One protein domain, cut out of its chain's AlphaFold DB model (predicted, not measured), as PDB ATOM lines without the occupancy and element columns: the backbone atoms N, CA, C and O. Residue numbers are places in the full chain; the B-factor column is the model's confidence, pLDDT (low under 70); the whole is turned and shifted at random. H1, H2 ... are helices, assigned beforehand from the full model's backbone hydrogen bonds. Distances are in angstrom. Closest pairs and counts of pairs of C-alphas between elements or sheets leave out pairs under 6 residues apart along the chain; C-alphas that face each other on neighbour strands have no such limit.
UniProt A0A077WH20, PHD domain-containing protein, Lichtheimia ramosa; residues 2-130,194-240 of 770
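What this domain is: This is residues 2 to 130 and 194 to 240 of the 770 residues of the protein "PHD domain-containing protein" of Lichtheimia ramosa (UniProt A0A077WH20). Two long helices, H6 and H8, run side by side the same way as the core, with H2 packed on H8 and H7 packed on H6. H1 and H5 gather at the end where H6 and H8 begin, the short H9 sits at the opposite end, and an arm sticks out at residues 46 to 52 and 54 to 62, with H4 at its bend. The printed part has 176 residues with nine named helices, H1 to H9 in order, and no named strand; the class is all helix. It is compact, with a radius of gyration of the C-alphas of 17.5 A, and spans 53 by 47 by 36 A.

Where its parts are: H1 is residues 10 to 16, beginning at C-alpha 10 at (180.404, 164.518, 227.862). H2 is residues 19 to 30, 16.1 A long, and H3 is residues 32 to 35. H4 is residues 47 to 55, 12.9 A, and H5 is residues 70 to 78, 12.4 A. H6, residues 83 to 98, is 22.3 A long and begins at C-alpha 83 at (173.995, 181.171, 234.649). H7, residues 108 to 119, is 16.6 A long. H8, residues 204 to 219, is 23.8 A long. H9, residues 222 to 226, ends at C-alpha 226 at (167.247, 175.955, 261.050).

How they stand to each other: H6 and H8 are the hubs, touching 3 helices each. They touch each other at a shallow tilt of 32 degrees, the same way; the closest C-alphas, of Leu 97 and Gln 218, are 5.9 A apart. H8, with residues 208 to 215 alone, touches H2 at a steep tilt of 42 degrees, closest at the C-alphas of Thr 24 and His 212, 5.5 A. H6, with residues 87 to 94 alone, touches H7 at a steep tilt of 42 degrees, closest at the C-alphas of Val 91 and Trp 108, 5.8 A. H5 and H6 touch only at the corner, about perpendicular at 75 degrees, closest at the C-alphas of Met 76 and Leu 86, 5.4 A. H1 touches H5, closest at the C-alphas of Ile 12 and Glu 74, 7.5 A. H3 and H6 are close but not clearly touching, as are H8 and H9; H4 is apart from H6 and H8, among others. Every O i to N i+4 pair is within hydrogen-bond range in H1, H2, H4, H5, H6, H7 and H9; in H8 it is 10 of 12, and H3 is too short for such a pair.

The domain as a whole: The two C-alphas farthest apart, of Asn 58 and Pro 130, are 53.1 A apart. Residues 131 to 193 are not printed, and C-alphas 130 and 194 are 7.7 A apart across the cut. The links H3 to H4 and H4 to H5 are long. The pLDDT is under 70 at residues 2 to 9, 40 to 65 and 231 to 237.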
ATOM      1  N   SER A   2     181.035 169.103 220.065       31.14
ATOM      2  CA  SER A   2     180.697 167.857 219.370       31.14
ATOM      3  C   SER A   2     179.844 166.987 220.292       31.14
ATOM      4  O   SER A   2     179.989 167.078 221.509       31.14
ATOM      5  N   LEU A   3     178.963 166.178 219.711       30.16
ATOM      6  CA  LEU A   3     178.276 165.093 220.408       30.16
ATOM      7  C   LEU A   3     179.007 163.796 220.063       30.16
ATOM      8  O   LEU A   3     179.348 163.603 218.892       30.16
ATOM      9  N   ASP A   4     179.226 162.941 221.056       38.66
ATOM     10  CA  ASP A   4     179.680 161.565 220.841       38.66
ATOM     11  C   ASP A   4     178.480 160.651 220.510       38.66
ATOM     12  O   ASP A   4     177.326 161.090 220.569       38.66
ATOM     13  N   ASP A   5     178.738 159.399 220.112       35.62
ATOM     14  CA  ASP A   5     177.758 158.506 219.456       35.62
ATOM     15  C   ASP A   5     176.449 158.284 220.252       35.62
ATOM     16  O   ASP A   5     175.380 158.161 219.654       35.62
ATOM     17  N   ASP A   6     176.501 158.322 221.590       44.41
ATOM     18  CA  ASP A   6     175.335 158.173 222.480       44.41
ATOM     19  C   ASP A   6     174.457 159.442 222.599       44.41
ATOM     20  O   ASP A   6     173.440 159.450 223.295       44.41
ATOM     21  N   GLY A   7     174.832 160.552 221.952       42.44
ATOM     22  CA  GLY A   7     174.047 161.794 221.904       42.44
ATOM     23  C   GLY A   7     174.032 162.631 223.193       42.44
ATOM     24  O   GLY A   7     173.448 163.717 223.205       42.44
ATOM     25  N   ALA A   8     174.690 162.175 224.260       46.06
ATOM     26  CA  ALA A   8     174.917 162.946 225.478       46.06
ATOM     27  C   ALA A   8     176.117 163.904 225.328       46.06
ATOM     28  O   ALA A   8     177.112 163.593 224.679       46.06
ATOM     29  N   MET A   9     176.048 165.069 225.978       60.25
ATOM     30  CA  MET A   9     177.209 165.951 226.150       60.25
ATOM     31  C   MET A   9     178.169 165.334 227.182       60.25
ATOM     32  O   MET A   9     177.715 165.073 228.296       60.25
ATOM     33  N   PRO A  10     179.479 165.163 226.913       74.69
ATOM     34  CA  PRO A  10     180.404 164.518 227.862       74.69
ATOM     35  C   PRO A  10     180.413 165.139 229.271       74.69
ATOM     36  O   PRO A  10     180.566 164.443 230.275       74.69
ATOM     37  N   GLU A  11     180.171 166.448 229.354       85.12
ATOM     38  CA  GLU A  11     180.063 167.207 230.603       85.12
ATOM     39  C   GLU A  11     178.865 166.792 231.479       85.12
ATOM     40  O   GLU A  11     178.981 166.835 232.702       85.12
ATOM     41  N   ILE A  12     177.739 166.333 230.907       90.81
ATOM     42  CA  ILE A  12     176.576 165.908 231.712       90.81
ATOM     43  C   ILE A  12     176.821 164.557 232.389       90.81
ATOM     44  O   ILE A  12     176.414 164.361 233.531       90.81
ATOM     45  N   ASN A  13     177.548 163.652 231.728       90.38
ATOM     46  CA  ASN A  13     177.910 162.355 232.299       90.38
ATOM     47  C   ASN A  13     178.987 162.515 233.383       90.38
ATOM     48  O   ASN A  13     178.894 161.876 234.428       90.38
ATOM     49  N   LYS A  14     179.950 163.429 233.187       91.19
ATOM     50  CA  LYS A  14     180.873 163.864 234.250       91.19
ATOM     51  C   LYS A  14     180.129 164.419 235.466       91.19
ATOM     52  O   LYS A  14     180.403 164.001 236.584       91.19
ATOM     53  N   LEU A  15     179.179 165.334 235.247       93.50
ATOM     54  CA  LEU A  15     178.412 165.967 236.322       93.50
ATOM     55  C   LEU A  15     177.586 164.940 237.113       93.50
ATOM     56  O   LEU A  15     177.645 164.911 238.338       93.50
ATOM     57  N   ARG A  16     176.870 164.053 236.411       92.31
ATOM     58  CA  ARG A  16     176.017 163.007 237.002       92.31
ATOM     59  C   ARG A  16     176.788 161.934 237.775       92.31
ATOM     60  O   ARG A  16     176.222 161.338 238.684       92.31
ATOM     61  N   ASN A  17     178.058 161.710 237.444       93.00
ATOM     62  CA  ASN A  17     178.938 160.784 238.160       93.00
ATOM     63  C   ASN A  17     179.818 161.480 239.223       93.00
ATOM     64  O   ASN A  17     180.685 160.835 239.806       93.00
ATOM     65  N   ASN A  18     179.602 162.770 239.522       93.12
ATOM     66  CA  ASN A  18     180.245 163.430 240.662       93.12
ATOM     67  C   ASN A  18     179.361 163.314 241.926       93.12
ATOM     68  O   ASN A  18     178.221 163.789 241.950       93.12
ATOM     69  N   ILE A  19     179.912 162.723 242.991       93.06
ATOM     70  CA  ILE A  19     179.276 162.606 244.312       93.06
ATOM     71  C   ILE A  19     178.947 163.969 244.938       93.06
ATOM     72  O   ILE A  19     177.903 164.118 245.562       93.06
ATOM     73  N   GLU A  20     179.775 164.990 244.718       95.12
ATOM     74  CA  GLU A  20     179.565 166.348 245.230       95.12
ATOM     75  C   GLU A  20     178.353 167.015 244.573       95.12
ATOM     76  O   GLU A  20     177.577 167.698 245.239       95.12
ATOM     77  N   PHE A  21     178.147 166.790 243.269       94.81
ATOM     78  CA  PHE A  21     176.948 167.248 242.560       94.81
ATOM     79  C   PHE A  21     175.703 166.532 243.092       94.81
ATOM     80  O   PHE A  21     174.686 167.176 243.354       94.81
ATOM     81  N   ALA A  22     175.804 165.218 243.299       92.44
ATOM     82  CA  ALA A  22     174.731 164.410 243.858       92.44
ATOM     83  C   ALA A  22     174.346 164.919 245.269       92.44
ATOM     84  O   ALA A  22     173.189 165.277 245.502       92.44
ATOM     85  N   ALA A  23     175.319 165.062 246.174       92.31
ATOM     86  CA  ALA A  23     175.128 165.593 247.524       92.31
ATOM     87  C   ALA A  23     174.594 167.039 247.527       92.31
ATOM     88  O   ALA A  23     173.708 167.372 248.311       92.31
ATOM     89  N   THR A  24     175.076 167.888 246.614       94.25
ATOM     90  CA  THR A  24     174.574 169.259 246.418       94.25
ATOM     91  C   THR A  24     173.107 169.275 245.989       94.25
ATOM     92  O   THR A  24     172.337 170.092 246.490       94.25
ATOM     93  N   SER A  25     172.684 168.363 245.107       91.75
ATOM     94  CA  SER A  25     171.270 168.249 244.738       91.75
ATOM     95  C   SER A  25     170.416 167.796 245.926       91.75
ATOM     96  O   SER A  25     169.425 168.450 246.256       91.75
ATOM     97  N   GLN A  26     170.841 166.745 246.640       88.69
ATOM     98  CA  GLN A  26     170.137 166.259 247.833       88.69
ATOM     99  C   GLN A  26     170.029 167.335 248.922       88.69
ATOM    100  O   GLN A  26     168.987 167.450 249.568       88.69
ATOM    101  N   PHE A  27     171.058 168.165 249.106       90.31
ATOM    102  CA  PHE A  27     171.019 169.319 250.005       90.31
ATOM    103  C   PHE A  27     169.901 170.304 249.619       90.31
ATOM    104  O   PHE A  27     169.110 170.701 250.475       90.31
ATOM    105  N   PHE A  28     169.776 170.666 248.337       89.19
ATOM    106  CA  PHE A  28     168.731 171.587 247.876       89.19
ATOM    107  C   PHE A  28     167.314 170.996 247.907       89.19
ATOM    108  O   PHE A  28     166.359 171.745 248.125       89.19
ATOM    109  N   HIS A  29     167.169 169.675 247.759       84.31
ATOM    110  CA  HIS A  29     165.900 168.974 247.997       84.31
ATOM    111  C   HIS A  29     165.528 168.943 249.482       84.31
ATOM    112  O   HIS A  29     164.402 169.282 249.840       84.31
ATOM    113  N   THR A  30     166.485 168.613 250.354       83.44
ATOM    114  CA  THR A  30     166.279 168.513 251.812       83.44
ATOM    115  C   THR A  30     165.938 169.872 252.429       83.44
ATOM    116  O   THR A  30     164.992 169.999 253.200       83.44
ATOM    117  N   PHE A  31     166.672 170.925 252.058       85.69
ATOM    118  CA  PHE A  31     166.548 172.261 252.654       85.69
ATOM    119  C   PHE A  31     165.779 173.245 251.765       85.69
ATOM    120  O   PHE A  31     166.035 174.451 251.783       85.69
ATOM    121  N   GLN A  32     164.827 172.738 250.971       83.19
ATOM    122  CA  GLN A  32     164.184 173.490 249.891       83.19
ATOM    123  C   GLN A  32     163.536 174.812 250.351       83.19
ATOM    124  O   GLN A  32     163.533 175.797 249.611       83.19
ATOM    125  N   SER A  33     163.003 174.845 251.573       82.75
ATOM    126  CA  SER A  33     162.331 175.994 252.196       82.75
ATOM    127  C   SER A  33     163.251 177.206 252.387       82.75
ATOM    128  O   SER A  33     162.901 178.307 251.954       82.75
ATOM    129  N   ALA A  34     164.479 177.004 252.881       85.75
ATOM    130  CA  ALA A  34     165.470 178.072 253.078       85.75
ATOM    131  C   ALA A  34     165.826 178.824 251.780       85.75
ATOM    132  O   ALA A  34     166.268 179.982 251.813       85.75
ATOM    133  N   PHE A  35     165.593 178.197 250.622       86.75
ATOM    134  CA  PHE A  35     165.900 178.741 249.302       86.75
ATOM    135  C   PHE A  35     164.687 179.331 248.549       86.75
ATOM    136  O   PHE A  35     164.889 179.946 247.504       86.75
ATOM    137  N   ARG A  36     163.460 179.281 249.103       81.06
ATOM    138  CA  ARG A  36     162.227 179.848 248.496       81.06
ATOM    139  C   ARG A  36     162.095 181.382 248.645       81.06
ATOM    140  O   ARG A  36     162.408 181.920 249.708       81.06
ATOM    141  N   PRO A  37     161.632 182.143 247.630       81.06
ATOM    142  CA  PRO A  37     161.411 181.718 246.253       81.06
ATOM    143  C   PRO A  37     162.740 181.395 245.563       81.06
ATOM    144  O   PRO A  37     163.752 182.066 245.789       81.06
ATOM    145  N   TRP A  38     162.705 180.363 244.724       81.38
ATOM    146  CA  TRP A  38     163.832 179.941 243.898       81.38
ATOM    147  C   TRP A  38     164.100 180.926 242.749       81.38
ATOM    148  O   TRP A  38     163.176 181.623 242.319       81.38
ATOM    149  N   PRO A  39     165.319 180.941 242.176       75.44
ATOM    150  CA  PRO A  39     165.607 181.691 240.959       75.44
ATOM    151  C   PRO A  39     164.713 181.216 239.806       75.44
ATOM    152  O   PRO A  39     164.824 180.078 239.333       75.44
ATOM    153  N   ALA A  40     163.812 182.084 239.351       63.84
ATOM    154  CA  ALA A  40     162.844 181.762 238.307       63.84
ATOM    155  C   ALA A  40     163.522 181.520 236.945       63.84
ATOM    156  O   ALA A  40     164.547 182.124 236.640       63.84
ATOM    157  N   HIS A  41     162.885 180.734 236.068       58.47
ATOM    158  CA  HIS A  41     163.297 180.536 234.660       58.47
ATOM    159  C   HIS A  41     163.197 181.798 233.769       58.47
ATOM    160  O   HIS A  41     163.277 181.714 232.542       58.47
ATOM    161  N   TYR A  42     162.957 182.972 234.357       56.06
ATOM    162  CA  TYR A  42     162.777 184.234 233.649       56.06
ATOM    163  C   TYR A  42     163.618 185.320 234.314       56.06
ATOM    164  O   TYR A  42     163.272 185.816 235.383       56.06
ATOM    165  N   ASN A  43     164.705 185.719 233.652       52.16
ATOM    166  CA  ASN A  43     165.631 186.734 234.151       52.16
ATOM    167  C   ASN A  43     164.902 188.064 234.497       52.16
ATOM    168  O   ASN A  43     164.411 188.742 233.585       52.16
ATOM    169  N   PRO A  44     164.870 188.489 235.780       49.00
ATOM    170  CA  PRO A  44     164.132 189.674 236.229       49.00
ATOM    171  C   PRO A  44     164.788 191.009 235.831       49.00
ATOM    172  O   PRO A  44     164.168 192.066 235.976       49.00
ATOM    173  N   ALA A  45     166.015 190.991 235.299       45.22
ATOM    174  CA  ALA A  45     166.648 192.151 234.666       45.22
ATOM    175  C   ALA A  45     166.197 192.357 233.203       45.22
ATOM    176  O   ALA A  45     166.511 193.381 232.596       45.22
ATOM    177  N   SER A  46     165.429 191.423 232.625       53.34
ATOM    178  CA  SER A  46     164.792 191.630 231.324       53.34
ATOM    179  C   SER A  46     163.667 192.664 231.433       53.34
ATOM    180  O   SER A  46     162.671 192.456 232.128       53.34
ATOM    181  N   LEU A  47     163.795 193.773 230.696       47.06
ATOM    182  CA  LEU A  47     162.834 194.885 230.711       47.06
ATOM    183  C   LEU A  47     161.396 194.436 230.366       47.06
ATOM    184  O   LEU A  47     160.428 194.970 230.901       47.06
ATOM    185  N   LEU A  48     161.259 193.417 229.507       50.66
ATOM    186  CA  LEU A  48     159.973 192.802 229.155       50.66
ATOM    187  C   LEU A  48     159.321 192.080 230.346       50.66
ATOM    188  O   LEU A  48     158.101 192.127 230.496       50.66
ATOM    189  N   VAL A  49     160.117 191.440 231.208       50.31
ATOM    190  CA  VAL A  49     159.627 190.653 232.352       50.31
ATOM    191  C   VAL A  49     159.132 191.569 233.470       50.31
ATOM    192  O   VAL A  49     158.063 191.320 234.021       50.31
ATOM    193  N   GLN A  50     159.823 192.683 233.745       47.00
ATOM    194  CA  GLN A  50     159.354 193.676 234.725       47.00
ATOM    195  C   GLN A  50     157.997 194.283 234.335       47.00
ATOM    196  O   GLN A  50     157.135 194.472 235.190       47.00
ATOM    197  N   VAL A  51     157.765 194.530 233.040       50.28
ATOM    198  CA  VAL A  51     156.454 194.976 232.539       50.28
ATOM    199  C   VAL A  51     155.411 193.860 232.667       50.28
ATOM    200  O   VAL A  51     154.320 194.110 233.175       50.28
ATOM    201  N   HIS A  52     155.744 192.625 232.275       47.75
ATOM    202  CA  HIS A  52     154.827 191.480 232.352       47.75
ATOM    203  C   HIS A  52     154.395 191.162 233.798       47.75
ATOM    204  O   HIS A  52     153.222 190.890 234.043       47.75
ATOM    205  N   ALA A  53     155.299 191.266 234.776       50.00
ATOM    206  CA  ALA A  53     154.989 191.090 236.199       50.00
ATOM    207  C   ALA A  53     154.036 192.171 236.753       50.00
ATOM    208  O   ALA A  53     153.262 191.914 237.679       50.00
ATOM    209  N   LEU A  54     154.056 193.378 236.176       48.44
ATOM    210  CA  LEU A  54     153.145 194.468 236.538       48.44
ATOM    211  C   LEU A  54     151.771 194.343 235.858       48.44
ATOM    212  O   LEU A  54     150.772 194.745 236.457       48.44
ATOM    213  N   THR A  55     151.686 193.774 234.650       49.56
ATOM    214  CA  THR A  55     150.416 193.615 233.912       49.56
ATOM    215  C   THR A  55     149.690 192.300 234.206       49.56
ATOM    216  O   THR A  55     148.462 192.293 234.296       49.56
ATOM    217  N   HIS A  56     150.408 191.193 234.421       42.25
ATOM    218  CA  HIS A  56     149.837 189.854 234.634       42.25
ATOM    219  C   HIS A  56     149.706 189.448 236.109       42.25
ATOM    220  O   HIS A  56     149.644 188.261 236.427       42.25
ATOM    221  N   ARG A  57     149.557 190.415 237.024       41.12
ATOM    222  CA  ARG A  57     149.332 190.181 238.467       41.12
ATOM    223  C   ARG A  57     147.913 189.672 238.791       41.12
ATOM    224  O   ARG A  57     147.261 190.136 239.724       41.12
ATOM    225  N   ASN A  58     147.415 188.730 237.989       36.66
ATOM    226  CA  ASN A  58     146.018 188.305 237.916       36.66
ATOM    227  C   ASN A  58     145.844 186.811 238.258       36.66
ATOM    228  O   ASN A  58     145.249 186.039 237.512       36.66
ATOM    229  N   LYS A  59     146.372 186.436 239.431       45.91
ATOM    230  CA  LYS A  59     145.846 185.392 240.326       45.91
ATOM    231  C   LYS A  59     145.433 184.057 239.671       45.91
ATOM    232  O   LYS A  59     144.241 183.747 239.628       45.91
ATOM    233  N   LYS A  60     146.407 183.210 239.301       36.66
ATOM    234  CA  LYS A  60     146.213 181.744 239.400       36.66
ATOM    235  C   LYS A  60     147.452 180.834 239.428       36.66
ATOM    236  O   LYS A  60     147.268 179.623 239.373       36.66
ATOM    237  N   GLN A  61     148.654 181.388 239.520       39.38
ATOM    238  CA  GLN A  61     149.871 180.627 239.795       39.38
ATOM    239  C   GLN A  61     150.682 181.436 240.814       39.38
ATOM    240  O   GLN A  61     150.778 182.660 240.668       39.38
ATOM    241  N   SER A  62     151.125 180.787 241.881       40.59
ATOM    242  CA  SER A  62     151.898 181.371 242.983       40.59
ATOM    243  C   SER A  62     153.391 181.240 242.678       40.59
ATOM    244  O   SER A  62     153.794 180.283 242.020       40.59
ATOM    245  N   ASP A  63     154.234 182.134 243.206       43.38
ATOM    246  CA  ASP A  63     155.691 181.890 243.199       43.38
ATOM    247  C   ASP A  63     156.057 180.659 244.068       43.38
ATOM    248  O   ASP A  63     157.106 180.049 243.880       43.38
ATOM    249  N   ASP A  64     155.156 180.249 244.970       49.41
ATOM    250  CA  ASP A  64     155.240 179.028 245.784       49.41
ATOM    251  C   ASP A  64     155.014 177.718 244.997       49.41
ATOM    252  O   ASP A  64     155.364 176.647 245.503       49.41
ATOM    253  N   ASP A  65     154.447 177.796 243.782       56.75
ATOM    254  CA  ASP A  65     154.062 176.638 242.953       56.75
ATOM    255  C   ASP A  65     155.259 176.006 242.206       56.75
ATOM    256  O   ASP A  65     155.099 174.973 241.556       56.75
ATOM    257  N   TYR A  66     156.446 176.629 242.227       70.12
ATOM    258  CA  TYR A  66     157.639 176.108 241.549       70.12
ATOM    259  C   TYR A  66     158.527 175.292 242.499       70.12
ATOM    260  O   TYR A  66     159.042 175.790 243.505       70.12
ATOM    261  N   VAL A  67     158.731 174.028 242.125       73.88
ATOM    262  CA  VAL A  67     159.573 173.043 242.808       73.88
ATOM    263  C   VAL A  67     160.900 172.925 242.050       73.88
ATOM    264  O   VAL A  67     160.910 172.704 240.842       73.88
ATOM    265  N   PHE A  68     162.020 173.081 242.757       82.38
ATOM    266  CA  PHE A  68     163.366 172.859 242.216       82.38
ATOM    267  C   PHE A  68     163.584 171.368 241.911       82.38
ATOM    268  O   PHE A  68     163.250 170.530 242.748       82.38
ATOM    269  N   THR A  69     164.179 171.043 240.757       84.81
ATOM    270  CA  THR A  69     164.570 169.665 240.396       84.81
ATOM    271  C   THR A  69     166.071 169.545 240.122       84.81
ATOM    272  O   THR A  69     166.745 170.531 239.808       84.81
ATOM    273  N   THR A  70     166.610 168.325 240.179       88.88
ATOM    274  CA  THR A  70     168.034 168.051 239.907       88.88
ATOM    275  C   THR A  70     168.446 168.488 238.495       88.88
ATOM    276  O   THR A  70     169.543 169.004 238.290       88.88
ATOM    277  N   GLU A  71     167.547 168.387 237.514       87.44
ATOM    278  CA  GLU A  71     167.754 168.850 236.135       87.44
ATOM    279  C   GLU A  71     167.899 170.375 236.056       87.44
ATOM    280  O   GLU A  71     168.540 170.883 235.138       87.44
ATOM    281  N   ASP A  72     167.311 171.135 236.983       88.31
ATOM    282  CA  ASP A  72     167.524 172.583 237.050       88.31
ATOM    283  C   ASP A  72     168.909 172.937 237.587       88.31
ATOM    284  O   ASP A  72     169.502 173.904 237.108       88.31
ATOM    285  N   LEU A  73     169.478 172.122 238.480       91.88
ATOM    286  CA  LEU A  73     170.883 172.249 238.868       91.88
ATOM    287  C   LEU A  73     171.825 171.905 237.702       91.88
ATOM    288  O   LEU A  73     172.781 172.640 237.457       91.88
ATOM    289  N   GLU A  74     171.523 170.857 236.924       92.94
ATOM    290  CA  GLU A  74     172.271 170.524 235.697       92.94
ATOM    291  C   GLU A  74     172.267 171.689 234.699       92.94
ATOM    292  O   GLU A  74     173.328 172.099 234.226       92.94
ATOM    293  N   LYS A  75     171.092 172.272 234.423       91.12
ATOM    294  CA  LYS A  75     170.952 173.455 233.556       91.12
ATOM    295  C   LYS A  75     171.735 174.646 234.111       91.12
ATOM    296  O   LYS A  75     172.490 175.265 233.375       91.12
ATOM    297  N   MET A  76     171.615 174.944 235.406       92.25
ATOM    298  CA  MET A  76     172.322 176.058 236.050       92.25
ATOM    299  C   MET A  76     173.853 175.937 235.995       92.25
ATOM    300  O   MET A  76     174.540 176.960 235.934       92.25
ATOM    301  N   ILE A  77     174.392 174.714 236.009       94.00
ATOM    302  CA  ILE A  77     175.836 174.444 235.960       94.00
ATOM    303  C   ILE A  77     176.362 174.351 234.515       94.00
ATOM    304  O   ILE A  77     177.492 174.784 234.261       94.00
ATOM    305  N   LEU A  78     175.584 173.799 233.576       92.81
ATOM    306  CA  LEU A  78     176.041 173.488 232.213       92.81
ATOM    307  C   LEU A  78     175.556 174.473 231.137       92.81
ATOM    308  O   LEU A  78     176.297 174.729 230.191       92.81
ATOM    309  N   ASP A  79     174.353 175.043 231.252       89.62
ATOM    310  CA  ASP A  79     173.791 175.944 230.239       89.62
ATOM    311  C   ASP A  79     174.255 177.401 230.472       89.62
ATOM    312  O   ASP A  79     173.914 178.014 231.492       89.62
ATOM    313  N   PRO A  80     174.995 178.024 229.527       88.19
ATOM    314  CA  PRO A  80     175.421 179.415 229.653       88.19
ATOM    315  C   PRO A  80     174.271 180.425 229.795       88.19
ATOM    316  O   PRO A  80     174.496 181.526 230.298       88.19
ATOM    317  N   THR A  81     173.056 180.077 229.361       85.19
ATOM    318  CA  THR A  81     171.873 180.944 229.435       85.19
ATOM    319  C   THR A  81     171.224 180.958 230.819       85.19
ATOM    320  O   THR A  81     170.694 181.995 231.212       85.19
ATOM    321  N   GLU A  82     171.345 179.880 231.601       87.50
ATOM    322  CA  GLU A  82     170.770 179.756 232.952       87.50
ATOM    323  C   GLU A  82     171.733 180.235 234.061       87.50
ATOM    324  O   GLU A  82     171.350 180.300 235.231       87.50
ATOM    325  N   ARG A  83     172.961 180.664 233.712       89.25
ATOM    326  CA  ARG A  83     173.995 181.171 234.649       89.25
ATOM    327  C   ARG A  83     173.489 182.224 235.648       89.25
ATOM    328  O   ARG A  83     173.991 182.277 236.769       89.25
ATOM    329  N   TYR A  84     172.510 183.056 235.276       88.50
ATOM    330  CA  TYR A  84     171.930 184.072 236.174       88.50
ATOM    331  C   TYR A  84     171.203 183.452 237.378       88.50
ATOM    332  O   TYR A  84     171.263 184.007 238.472       88.50
ATOM    333  N   ARG A  85     170.577 182.281 237.201       89.75
ATOM    334  CA  ARG A  85     169.896 181.541 238.272       89.75
ATOM    335  C   ARG A  85     170.905 180.994 239.276       89.75
ATOM    336  O   ARG A  85     170.707 181.137 240.479       89.75
ATOM    337  N   LEU A  86     172.036 180.473 238.787       93.31
ATOM    338  CA  LEU A  86     173.130 180.030 239.654       93.31
ATOM    339  C   LEU A  86     173.757 181.203 240.421       93.31
ATOM    340  O   LEU A  86     174.039 181.066 241.605       93.31
ATOM    341  N   GLN A  87     173.927 182.370 239.788       93.31
ATOM    342  CA  GLN A  87     174.391 183.585 240.477       93.31
ATOM    343  C   GLN A  87     173.424 184.023 241.584       93.31
ATOM    344  O   GLN A  87     173.868 184.357 242.679       93.31
ATOM    345  N   GLU A  88     172.114 184.000 241.328       92.44
ATOM    346  CA  GLU A  88     171.095 184.348 242.324       92.44
ATOM    347  C   GLU A  88     171.074 183.350 243.498       92.44
ATOM    348  O   GLU A  88     171.007 183.768 244.657       92.44
ATOM    349  N   LEU A  89     171.235 182.051 243.219       93.88
ATOM    350  CA  LEU A  89     171.376 181.005 244.236       93.88
ATOM    351  C   LEU A  89     172.648 181.191 245.081       93.88
ATOM    352  O   LEU A  89     172.560 181.232 246.308       93.88
ATOM    353  N   MET A  90     173.806 181.412 244.449       95.00
ATOM    354  CA  MET A  90     175.078 181.709 245.126       95.00
ATOM    355  C   MET A  90     174.973 182.959 246.015       95.00
ATOM    356  O   MET A  90     175.348 182.933 247.186       95.00
ATOM    357  N   VAL A  91     174.399 184.052 245.492       95.12
ATOM    358  CA  VAL A  91     174.114 185.282 246.253       95.12
ATOM    359  C   VAL A  91     173.232 184.982 247.463       95.12
ATOM    360  O   VAL A  91     173.475 185.530 248.540       95.12
ATOM    361  N   ARG A  92     172.219 184.121 247.318       93.56
ATOM    362  CA  ARG A  92     171.325 183.733 248.412       93.56
ATOM    363  C   ARG A  92     172.044 182.911 249.483       93.56
ATOM    364  O   ARG A  92     171.960 183.279 250.652       93.56
ATOM    365  N   MET A  93     172.788 181.873 249.103       94.81
ATOM    366  CA  MET A  93     173.583 181.048 250.025       94.81
ATOM    367  C   MET A  93     174.613 181.887 250.793       94.81
ATOM    368  O   MET A  93     174.705 181.800 252.014       94.81
ATOM    369  N   LEU A  94     175.335 182.779 250.107       95.56
ATOM    370  CA  LEU A  94     176.307 183.669 250.745       95.56
ATOM    371  C   LEU A  94     175.633 184.690 251.676       95.56
ATOM    372  O   LEU A  94     176.176 184.995 252.738       95.56
ATOM    373  N   ARG A  95     174.439 185.198 251.339       93.88
ATOM    374  CA  ARG A  95     173.644 186.064 252.234       93.88
ATOM    375  C   ARG A  95     173.176 185.331 253.490       93.88
ATOM    376  O   ARG A  95     173.254 185.921 254.564       93.88
ATOM    377  N   LEU A  96     172.722 184.082 253.373       92.19
ATOM    378  CA  LEU A  96     172.339 183.241 254.516       92.19
ATOM    379  C   LEU A  96     173.556 182.993 255.421       92.19
ATOM    380  O   LEU A  96     173.536 183.368 256.599       92.19
ATOM    381  N   LEU A  97     174.659 182.511 254.838       93.25
ATOM    382  CA  LEU A  97     175.915 182.184 255.518       93.25
ATOM    383  C   LEU A  97     176.581 183.369 256.231       93.25
ATOM    384  O   LEU A  97     177.096 183.228 257.340       93.25
ATOM    385  N   THR A  98     176.555 184.561 255.639       92.69
ATOM    386  CA  THR A  98     177.257 185.742 256.185       92.69
ATOM    387  C   THR A  98     176.338 186.746 256.889       92.69
ATOM    388  O   THR A  98     176.834 187.686 257.510       92.69
ATOM    389  N   ARG A  99     175.006 186.611 256.756       89.94
ATOM    390  CA  ARG A  99     173.998 187.646 257.090       89.94
ATOM    391  C   ARG A  99     174.267 189.012 256.406       89.94
ATOM    392  O   ARG A  99     173.652 190.024 256.753       89.94
ATOM    393  N   ASN A 100     175.139 189.068 255.390       92.75
ATOM    394  CA  ASN A 100     175.530 190.301 254.706       92.75
ATOM    395  C   ASN A 100     174.592 190.641 253.531       92.75
ATOM    396  O   ASN A 100     174.751 190.166 252.407       92.75
ATOM    397  N   ARG A 101     173.656 191.566 253.767       91.69
ATOM    398  CA  ARG A 101     172.719 192.070 252.744       91.69
ATOM    399  C   ARG A 101     173.364 192.783 251.542       91.69
ATOM    400  O   ARG A 101     172.671 193.004 250.555       91.69
ATOM    401  N   PHE A 102     174.634 193.190 251.621       93.38
ATOM    402  CA  PHE A 102     175.310 193.935 250.548       93.38
ATOM    403  C   PHE A 102     175.858 193.038 249.427       93.38
ATOM    404  O   PHE A 102     176.247 193.554 248.384       93.38
ATOM    405  N   ILE A 103     175.863 191.714 249.615       95.12
ATOM    406  CA  ILE A 103     176.211 190.747 248.566       95.12
ATOM    407  C   ILE A 103     175.164 190.817 247.444       95.12
ATOM    408  O   ILE A 103     173.960 190.798 247.715       95.12
ATOM    409  N   ASN A 104     175.605 190.902 246.190       93.62
ATOM    410  CA  ASN A 104     174.762 190.974 244.990       93.62
ATOM    411  C   ASN A 104     175.423 190.258 243.789       93.62
ATOM    412  O   ASN A 104     176.554 189.782 243.900       93.62
ATOM    413  N   ASN A 105     174.731 190.200 242.645       91.31
ATOM    414  CA  ASN A 105     175.168 189.463 241.448       91.31
ATOM    415  C   ASN A 105     176.535 189.922 240.894       91.31
ATOM    416  O   ASN A 105     177.231 189.121 240.276       91.31
ATOM    417  N   ASP A 106     176.948 191.163 241.168       91.62
ATOM    418  CA  ASP A 106     178.238 191.719 240.736       91.62
ATOM    419  C   ASP A 106     179.376 191.456 241.743       91.62
ATOM    420  O   ASP A 106     180.549 191.460 241.375       91.62
ATOM    421  N   THR A 107     179.055 191.241 243.025       94.75
ATOM    422  CA  THR A 107     180.041 191.192 244.128       94.75
ATOM    423  C   THR A 107     180.197 189.829 244.795       94.75
ATOM    424  O   THR A 107     181.155 189.640 245.543       94.75
ATOM    425  N   TRP A 108     179.294 188.873 244.564       96.06
ATOM    426  CA  TRP A 108     179.291 187.597 245.293       96.06
ATOM    427  C   TRP A 108     180.586 186.799 245.162       96.06
ATOM    428  O   TRP A 108     181.036 186.270 246.168       96.06
ATOM    429  N   GLN A 109     181.234 186.786 243.992       95.44
ATOM    430  CA  GLN A 109     182.518 186.095 243.795       95.44
ATOM    431  C   GLN A 109     183.610 186.656 244.719       95.44
ATOM    432  O   GLN A 109     184.313 185.904 245.383       95.44
ATOM    433  N   MET A 110     183.686 187.986 244.849       94.44
ATOM    434  CA  MET A 110     184.610 188.662 245.768       94.44
ATOM    435  C   MET A 110     184.287 188.360 247.240       94.44
ATOM    436  O   MET A 110     185.194 188.320 248.066       94.44
ATOM    437  N   TYR A 111     183.015 188.172 247.599       95.94
ATOM    438  CA  TYR A 111     182.653 187.753 248.957       95.94
ATOM    439  C   TYR A 111     182.948 186.272 249.203       95.94
ATOM    440  O   TYR A 111     183.460 185.945 250.264       95.94
ATOM    441  N   PHE A 112     182.694 185.399 248.229       95.94
ATOM    442  CA  PHE A 112     182.975 183.968 248.320       95.94
ATOM    443  C   PHE A 112     184.480 183.708 248.457       95.94
ATOM    444  O   PHE A 112     184.888 183.032 249.396       95.94
ATOM    445  N   ALA A 113     185.305 184.355 247.625       94.56
ATOM    446  CA  ALA A 113     186.761 184.332 247.747       94.56
ATOM    447  C   ALA A 113     187.220 184.681 249.176       94.56
ATOM    448  O   ALA A 113     188.000 183.938 249.760       94.56
ATOM    449  N   ARG A 114     186.660 185.735 249.790       93.56
ATOM    450  CA  ARG A 114     186.974 186.105 251.184       93.56
ATOM    451  C   ARG A 114     186.497 185.090 252.220       93.56
ATOM    452  O   ARG A 114     187.096 185.021 253.285       93.56
ATOM    453  N   GLU A 115     185.400 184.369 251.985       93.81
ATOM    454  CA  GLU A 115     184.996 183.301 252.905       93.81
ATOM    455  C   GLU A 115     185.952 182.099 252.809       93.81
ATOM    456  O   GLU A 115     186.260 181.529 253.849       93.81
ATOM    457  N   ILE A 116     186.506 181.791 251.624       93.25
ATOM    458  CA  ILE A 116     187.610 180.820 251.474       93.25
ATOM    459  C   ILE A 116     188.850 181.308 252.238       93.25
ATOM    460  O   ILE A 116     189.327 180.603 253.125       93.25
ATOM    461  N   ASP A 117     189.309 182.545 251.994       92.12
ATOM    462  CA  ASP A 117     190.495 183.123 252.658       92.12
ATOM    463  C   ASP A 117     190.407 183.079 254.199       92.12
ATOM    464  O   ASP A 117     191.403 182.848 254.880       92.12
ATOM    465  N   LYS A 118     189.212 183.298 254.769       91.88
ATOM    466  CA  LYS A 118     188.973 183.232 256.225       91.88
ATOM    467  C   LYS A 118     189.004 181.816 256.797       91.88
ATOM    468  O   LYS A 118     189.202 181.665 258.001       91.88
ATOM    469  N   ARG A 119     188.671 180.817 255.980       89.56
ATOM    470  CA  ARG A 119     188.482 179.422 256.400       89.56
ATOM    471  C   ARG A 119     189.728 178.575 256.163       89.56
ATOM    472  O   ARG A 119     189.906 177.592 256.869       89.56
ATOM    473  N   GLY A 120     190.588 178.989 255.231       77.75
ATOM    474  CA  GLY A 120     191.871 178.344 254.939       77.75
ATOM    475  C   GLY A 120     191.766 177.050 254.129       77.75
ATOM    476  O   GLY A 120     192.775 176.383 253.951       77.75
ATOM    477  N   GLU A 121     190.567 176.708 253.649       70.62
ATOM    478  CA  GLU A 121     190.299 175.507 252.856       70.62
ATOM    479  C   GLU A 121     189.497 175.875 251.593       70.62
ATOM    480  O   GLU A 121     188.437 176.508 251.718       70.62
ATOM    481  N   PRO A 122     189.955 175.484 250.385       74.62
ATOM    482  CA  PRO A 122     191.245 174.836 250.101       74.62
ATOM    483  C   PRO A 122     192.467 175.745 250.367       74.62
ATOM    484  O   PRO A 122     192.352 176.970 250.354       74.62
ATOM    485  N   GLU A 123     193.639 175.123 250.557       73.31
ATOM    486  CA  GLU A 123     194.932 175.763 250.895       73.31
ATOM    487  C   GLU A 123     195.321 176.934 249.963       73.31
ATOM    488  O   GLU A 123     195.840 177.954 250.423       73.31
ATOM    489  N   GLU A 124     195.017 176.836 248.663       82.75
ATOM    490  CA  GLU A 124     195.058 177.966 247.731       82.75
ATOM    491  C   GLU A 124     193.646 178.354 247.272       82.75
ATOM    492  O   GLU A 124     192.898 177.536 246.738       82.75
ATOM    493  N   ASN A 125     193.293 179.634 247.426       89.56
ATOM    494  CA  ASN A 125     191.983 180.158 247.044       89.56
ATOM    495  C   ASN A 125     191.788 180.162 245.506       89.56
ATOM    496  O   ASN A 125     192.421 180.974 244.822       89.56
ATOM    497  N   PRO A 126     190.867 179.346 244.949       91.12
ATOM    498  CA  PRO A 126     190.712 179.155 243.504       91.12
ATOM    499  C   PRO A 126     190.145 180.370 242.759       91.12
ATOM    500  O   PRO A 126     190.167 180.397 241.530       91.12
ATOM    501  N   PHE A 127     189.649 181.392 243.464       91.62
ATOM    502  CA  PHE A 127     189.260 182.667 242.851       91.62
ATOM    503  C   PHE A 127     190.457 183.545 242.458       91.62
ATOM    504  O   PHE A 127     190.249 184.654 241.967       91.62
ATOM    505  N   TYR A 128     191.692 183.072 242.637       90.50
ATOM    506  CA  TYR A 128     192.913 183.801 242.315       90.50
ATOM    507  C   TYR A 128     193.907 182.939 241.523       90.50
ATOM    508  O   TYR A 128     194.040 181.747 241.780       90.50
ATOM    509  N   GLU A 129     194.635 183.543 240.577       84.31
ATOM    510  CA  GLU A 129     195.776 182.876 239.923       84.31
ATOM    511  C   GLU A 129     196.845 182.481 240.971       84.31
ATOM    512  O   GLU A 129     197.225 183.340 241.782       84.31
ATOM    513  N   PRO A 130     197.358 181.230 240.952       74.50
ATOM    514  CA  PRO A 130     198.477 180.812 241.793       74.50
ATOM    515  C   PRO A 130     199.695 181.713 241.593       74.50
ATOM    516  O   PRO A 130     200.070 182.053 240.468       74.50
ATOM    517  N   ARG A 194     197.128 189.551 243.124       74.88
ATOM    518  CA  ARG A 194     196.585 188.276 242.646       74.88
ATOM    519  C   ARG A 194     195.456 188.556 241.653       74.88
ATOM    520  O   ARG A 194     194.496 189.254 241.984       74.88
ATOM    521  N   ARG A 195     195.552 188.012 240.437       84.00
ATOM    522  CA  ARG A 195     194.517 188.202 239.410       84.00
ATOM    523  C   ARG A 195     193.266 187.387 239.756       84.00
ATOM    524  O   ARG A 195     193.412 186.205 240.058       84.00
ATOM    525  N   PRO A 196     192.058 187.980 239.715       89.75
ATOM    526  CA  PRO A 196     190.829 187.270 240.039       89.75
ATOM    527  C   PRO A 196     190.356 186.381 238.881       89.75
ATOM    528  O   PRO A 196     190.216 186.844 237.748       89.75
ATOM    529  N   ILE A 197     190.044 185.123 239.187       93.06
ATOM    530  CA  ILE A 197     189.461 184.138 238.270       93.06
ATOM    531  C   ILE A 197     187.933 184.176 238.403       93.06
ATOM    532  O   ILE A 197     187.391 184.200 239.510       93.06
ATOM    533  N   ASN A 198     187.214 184.174 237.276       93.19
ATOM    534  CA  ASN A 198     185.754 184.115 237.280       93.19
ATOM    535  C   ASN A 198     185.277 182.670 237.477       93.19
ATOM    536  O   ASN A 198     185.672 181.782 236.724       93.19
ATOM    537  N   TYR A 199     184.360 182.458 238.423       94.75
ATOM    538  CA  TYR A 199     183.729 181.166 238.700       94.75
ATOM    539  C   TYR A 199     183.255 180.446 237.435       94.75
ATOM    540  O   TYR A 199     183.431 179.242 237.320       94.75
ATOM    541  N   PHE A 200     182.671 181.153 236.466       93.25
ATOM    542  CA  PHE A 200     182.102 180.530 235.267       93.25
ATOM    543  C   PHE A 200     183.115 180.112 234.198       93.25
ATOM    544  O   PHE A 200     182.718 179.455 233.231       93.25
ATOM    545  N   ASP A 201     184.382 180.478 234.385       92.69
ATOM    546  CA  ASP A 201     185.498 180.133 233.506       92.69
ATOM    547  C   ASP A 201     186.416 179.066 234.156       92.69
ATOM    548  O   ASP A 201     187.374 178.604 233.539       92.69
ATOM    549  N   MET A 202     186.092 178.624 235.382       93.19
ATOM    550  CA  MET A 202     186.744 177.510 236.085       93.19
ATOM    551  C   MET A 202     186.318 176.127 235.532       93.19
ATOM    552  O   MET A 202     185.196 175.983 235.020       93.19
ATOM    553  N   PRO A 203     187.154 175.075 235.693       93.69
ATOM    554  CA  PRO A 203     186.795 173.688 235.376       93.69
ATOM    555  C   PRO A 203     185.467 173.248 236.004       93.69
ATOM    556  O   PRO A 203     185.116 173.685 237.100       93.69
ATOM    557  N   LEU A 204     184.723 172.370 235.322       93.81
ATOM    558  CA  LEU A 204     183.413 171.883 235.778       93.81
ATOM    559  C   LEU A 204     183.493 171.278 237.184       93.81
ATOM    560  O   LEU A 204     182.666 171.580 238.039       93.81
ATOM    561  N   GLU A 205     184.518 170.467 237.403       92.62
ATOM    562  CA  GLU A 205     184.808 169.758 238.640       92.62
ATOM    563  C   GLU A 205     185.014 170.748 239.802       92.62
ATOM    564  O   GLU A 205     184.346 170.645 240.826       92.62
ATOM    565  N   LEU A 206     185.825 171.794 239.599       94.00
ATOM    566  CA  LEU A 206     186.073 172.847 240.591       94.00
ATOM    567  C   LEU A 206     184.829 173.711 240.871       94.00
ATOM    568  O   LEU A 206     184.610 174.134 242.005       94.00
ATOM    569  N   ARG A 207     183.985 173.959 239.860       95.38
ATOM    570  CA  ARG A 207     182.712 174.681 240.039       95.38
ATOM    571  C   ARG A 207     181.735 173.894 240.913       95.38
ATOM    572  O   ARG A 207     181.103 174.477 241.790       95.38
ATOM    573  N   VAL A 208     181.639 172.580 240.702       96.44
ATOM    574  CA  VAL A 208     180.823 171.683 241.536       96.44
ATOM    575  C   VAL A 208     181.360 171.638 242.968       96.44
ATOM    576  O   VAL A 208     180.590 171.886 243.891       96.44
ATOM    577  N   HIS A 209     182.667 171.420 243.141       95.81
ATOM    578  CA  HIS A 209     183.341 171.396 244.441       95.81
ATOM    579  C   HIS A 209     183.089 172.676 245.258       95.81
ATOM    580  O   HIS A 209     182.679 172.619 246.414       95.81
ATOM    581  N   LEU A 210     183.230 173.853 244.635       95.81
ATOM    582  CA  LEU A 210     182.944 175.133 245.291       95.81
ATOM    583  C   LEU A 210     181.471 175.273 245.702       95.81
ATOM    584  O   LEU A 210     181.183 175.727 246.809       95.81
ATOM    585  N   LEU A 211     180.522 174.877 244.848       96.81
ATOM    586  CA  LEU A 211     179.106 174.901 245.221       96.81
ATOM    587  C   LEU A 211     178.804 173.929 246.376       96.81
ATOM    588  O   LEU A 211     178.034 174.277 247.268       96.81
ATOM    589  N   HIS A 212     179.446 172.759 246.390       96.44
ATOM    590  CA  HIS A 212     179.320 171.761 247.450       96.44
ATOM    591  C   HIS A 212     179.860 172.273 248.795       96.44
ATOM    592  O   HIS A 212     179.123 172.262 249.781       96.44
ATOM    593  N   ILE A 213     181.069 172.845 248.813       95.50
ATOM    594  CA  ILE A 213     181.645 173.539 249.977       95.50
ATOM    595  C   ILE A 213     180.695 174.628 250.500       95.50
ATOM    596  O   ILE A 213     180.469 174.752 251.705       95.50
ATOM    597  N   LEU A 214     180.075 175.406 249.605       95.12
ATOM    598  CA  LEU A 214     179.128 176.448 250.002       95.12
ATOM    599  C   LEU A 214     177.821 175.880 250.592       95.12
ATOM    600  O   LEU A 214     177.179 176.580 251.379       95.12
ATOM    601  N   CYS A 215     177.432 174.644 250.257       94.94
ATOM    602  CA  CYS A 215     176.366 173.902 250.940       94.94
ATOM    603  C   CYS A 215     176.814 173.423 252.330       94.94
ATOM    604  O   CYS A 215     176.102 173.673 253.303       94.94
ATOM    605  N   GLU A 216     177.994 172.799 252.448       93.44
ATOM    606  CA  GLU A 216     178.543 172.341 253.736       93.44
ATOM    607  C   GLU A 216     178.638 173.485 254.752       93.44
ATOM    608  O   GLU A 216     178.202 173.343 255.893       93.44
ATOM    609  N   TRP A 217     179.092 174.664 254.321       94.50
ATOM    610  CA  TRP A 217     179.192 175.844 255.181       94.50
ATOM    611  C   TRP A 217     177.851 176.343 255.738       94.50
ATOM    612  O   TRP A 217     177.846 177.052 256.743       94.50
ATOM    613  N   GLN A 218     176.705 175.991 255.137       92.31
ATOM    614  CA  GLN A 218     175.402 176.293 255.749       92.31
ATOM    615  C   GLN A 218     175.148 175.431 257.001       92.31
ATOM    616  O   GLN A 218     174.355 175.816 257.855       92.31
ATOM    617  N   LEU A 219     175.817 174.279 257.122       89.44
ATOM    618  CA  LEU A 219     175.630 173.304 258.200       89.44
ATOM    619  C   LEU A 219     176.593 173.507 259.385       89.44
ATOM    620  O   LEU A 219     176.322 172.974 260.460       89.44
ATOM    621  N   ASP A 220     177.648 174.322 259.233       88.00
ATOM    622  CA  ASP A 220     178.553 174.731 260.329       88.00
ATOM    623  C   ASP A 220     177.790 175.308 261.537       88.00
ATOM    624  O   ASP A 220     178.126 175.061 262.694       88.00
ATOM    625  N   ASP A 221     176.760 176.107 261.245       83.50
ATOM    626  CA  ASP A 221     175.902 176.812 262.200       83.50
ATOM    627  C   ASP A 221     174.456 176.315 262.020       83.50
ATOM    628  O   ASP A 221     173.542 177.040 261.617       83.50
ATOM    629  N   ALA A 222     174.266 175.011 262.250       80.31
ATOM    630  CA  ALA A 222     173.012 174.308 261.981       80.31
ATOM    631  C   ALA A 222     171.796 174.870 262.750       80.31
ATOM    632  O   ALA A 222     170.673 174.784 262.250       80.31
ATOM    633  N   GLU A 223     171.986 175.464 263.935       81.12
ATOM    634  CA  GLU A 223     170.900 176.139 264.669       81.12
ATOM    635  C   GLU A 223     170.420 177.392 263.924       81.12
ATOM    636  O   GLU A 223     169.218 177.594 263.746       81.12
ATOM    637  N   ARG A 224     171.348 178.201 263.408       83.06
ATOM    638  CA  ARG A 224     171.036 179.385 262.602       83.06
ATOM    639  C   ARG A 224     170.463 179.041 261.229       83.06
ATOM    640  O   ARG A 224     169.616 179.774 260.720       83.06
ATOM    641  N   PHE A 225     170.915 177.959 260.600       86.31
ATOM    642  CA  PHE A 225     170.335 177.527 259.328       86.31
ATOM    643  C   PHE A 225     168.894 177.025 259.519       86.31
ATOM    644  O   PHE A 225     168.017 177.385 258.733       86.31
ATOM    645  N   ARG A 226     168.609 176.339 260.637       83.69
ATOM    646  CA  ARG A 226     167.247 175.955 261.050       83.69
ATOM    647  C   ARG A 226     166.280 177.131 261.237       83.69
ATOM    648  O   ARG A 226     165.096 176.934 261.001       83.69
ATOM    649  N   GLU A 227     166.745 178.354 261.536       85.12
ATOM    650  CA  GLU A 227     165.891 179.569 261.531       85.12
ATOM    651  C   GLU A 227     165.171 179.814 260.184       85.12
ATOM    652  O   GLU A 227     164.231 180.608 260.126       85.12
ATOM    653  N   HIS A 228     165.635 179.188 259.096       83.88
ATOM    654  CA  HIS A 228     165.172 179.413 257.725       83.88
ATOM    655  C   HIS A 228     164.378 178.226 257.147       83.88
ATOM    656  O   HIS A 228     164.075 178.232 255.955       83.88
ATOM    657  N   LEU A 229     164.048 177.214 257.959       83.06
ATOM    658  CA  LEU A 229     163.290 176.030 257.543       83.06
ATOM    659  C   LEU A 229     161.847 176.087 258.066       83.06
ATOM    660  O   LEU A 229     161.606 176.474 259.205       83.06
ATOM    661  N   ASP A 230     160.889 175.638 257.251       74.19
ATOM    662  CA  ASP A 230     159.457 175.603 257.610       74.19
ATOM    663  C   ASP A 230     159.106 174.562 258.702       74.19
ATOM    664  O   ASP A 230     157.969 174.523 259.177       74.19
ATOM    665  N   SER A 231     160.053 173.693 259.074       66.69
ATOM    666  CA  SER A 231     159.840 172.506 259.908       66.69
ATOM    667  C   SER A 231     161.016 172.267 260.862       66.69
ATOM    668  O   SER A 231     162.173 172.236 260.440       66.69
ATOM    669  N   GLU A 232     160.730 172.047 262.151       61.41
ATOM    670  CA  GLU A 232     161.721 171.669 263.177       61.41
ATOM    671  C   GLU A 232     162.027 170.154 263.168       61.41
ATOM    672  O   GLU A 232     162.164 169.525 264.216       61.41
ATOM    673  N   GLU A 233     162.133 169.541 261.987       61.34
ATOM    674  CA  GLU A 233     162.470 168.118 261.839       61.34
ATOM    675  C   GLU A 233     163.766 167.749 262.568       61.34
ATOM    676  O   GLU A 233     164.796 168.423 262.441       61.34
ATOM    677  N   ASP A 234     163.738 166.643 263.317       57.31
ATOM    678  CA  ASP A 234     164.941 166.058 263.904       57.31
ATOM    679  C   ASP A 234     165.927 165.682 262.793       57.31
ATOM    680  O   ASP A 234     165.572 164.926 261.888       57.31
ATOM    681  N   ALA A 235     167.191 166.102 262.929       62.69
ATOM    682  CA  ALA A 235     168.288 165.879 261.971       62.69
ATOM    683  C   ALA A 235     168.699 164.395 261.765       62.69
ATOM    684  O   ALA A 235     169.753 164.088 261.206       62.69
ATOM    685  N   VAL A 236     167.873 163.463 262.243       62.09
ATOM    686  CA  VAL A 236     167.876 162.047 261.860       62.09
ATOM    687  C   VAL A 236     167.156 161.857 260.519       62.09
ATOM    688  O   VAL A 236     167.648 161.104 259.692       62.09
ATOM    689  N   HIS A 237     166.055 162.576 260.264       66.12
ATOM    690  CA  HIS A 237     165.231 162.427 259.052       66.12
ATOM    691  C   HIS A 237     165.898 162.976 257.782       66.12
ATOM    692  O   HIS A 237     165.527 162.595 256.680       66.12
ATOM    693  N   TRP A 238     166.910 163.836 257.929       75.06
ATOM    694  CA  TRP A 238     167.727 164.351 256.821       75.06
ATOM    695  C   TRP A 238     168.854 163.395 256.396       75.06
ATOM    696  O   TRP A 238     169.631 163.714 255.498       75.06
ATOM    697  N   ARG A 239     168.997 162.241 257.062       77.69
ATOM    698  CA  ARG A 239     169.989 161.224 256.703       77.69
ATOM    699  C   ARG A 239     169.399 160.306 255.645       77.69
ATOM    700  O   ARG A 239     168.443 159.589 255.914       77.69
ATOM    701  N   VAL A 240     170.009 160.304 254.464       81.94
ATOM    702  CA  VAL A 240     169.787 159.251 253.472       81.94
ATOM    703  C   VAL A 240     170.594 158.028 253.908       81.94
ATOM    704  O   VAL A 240     171.800 158.139 254.127       81.94
TER     705      VAL A 240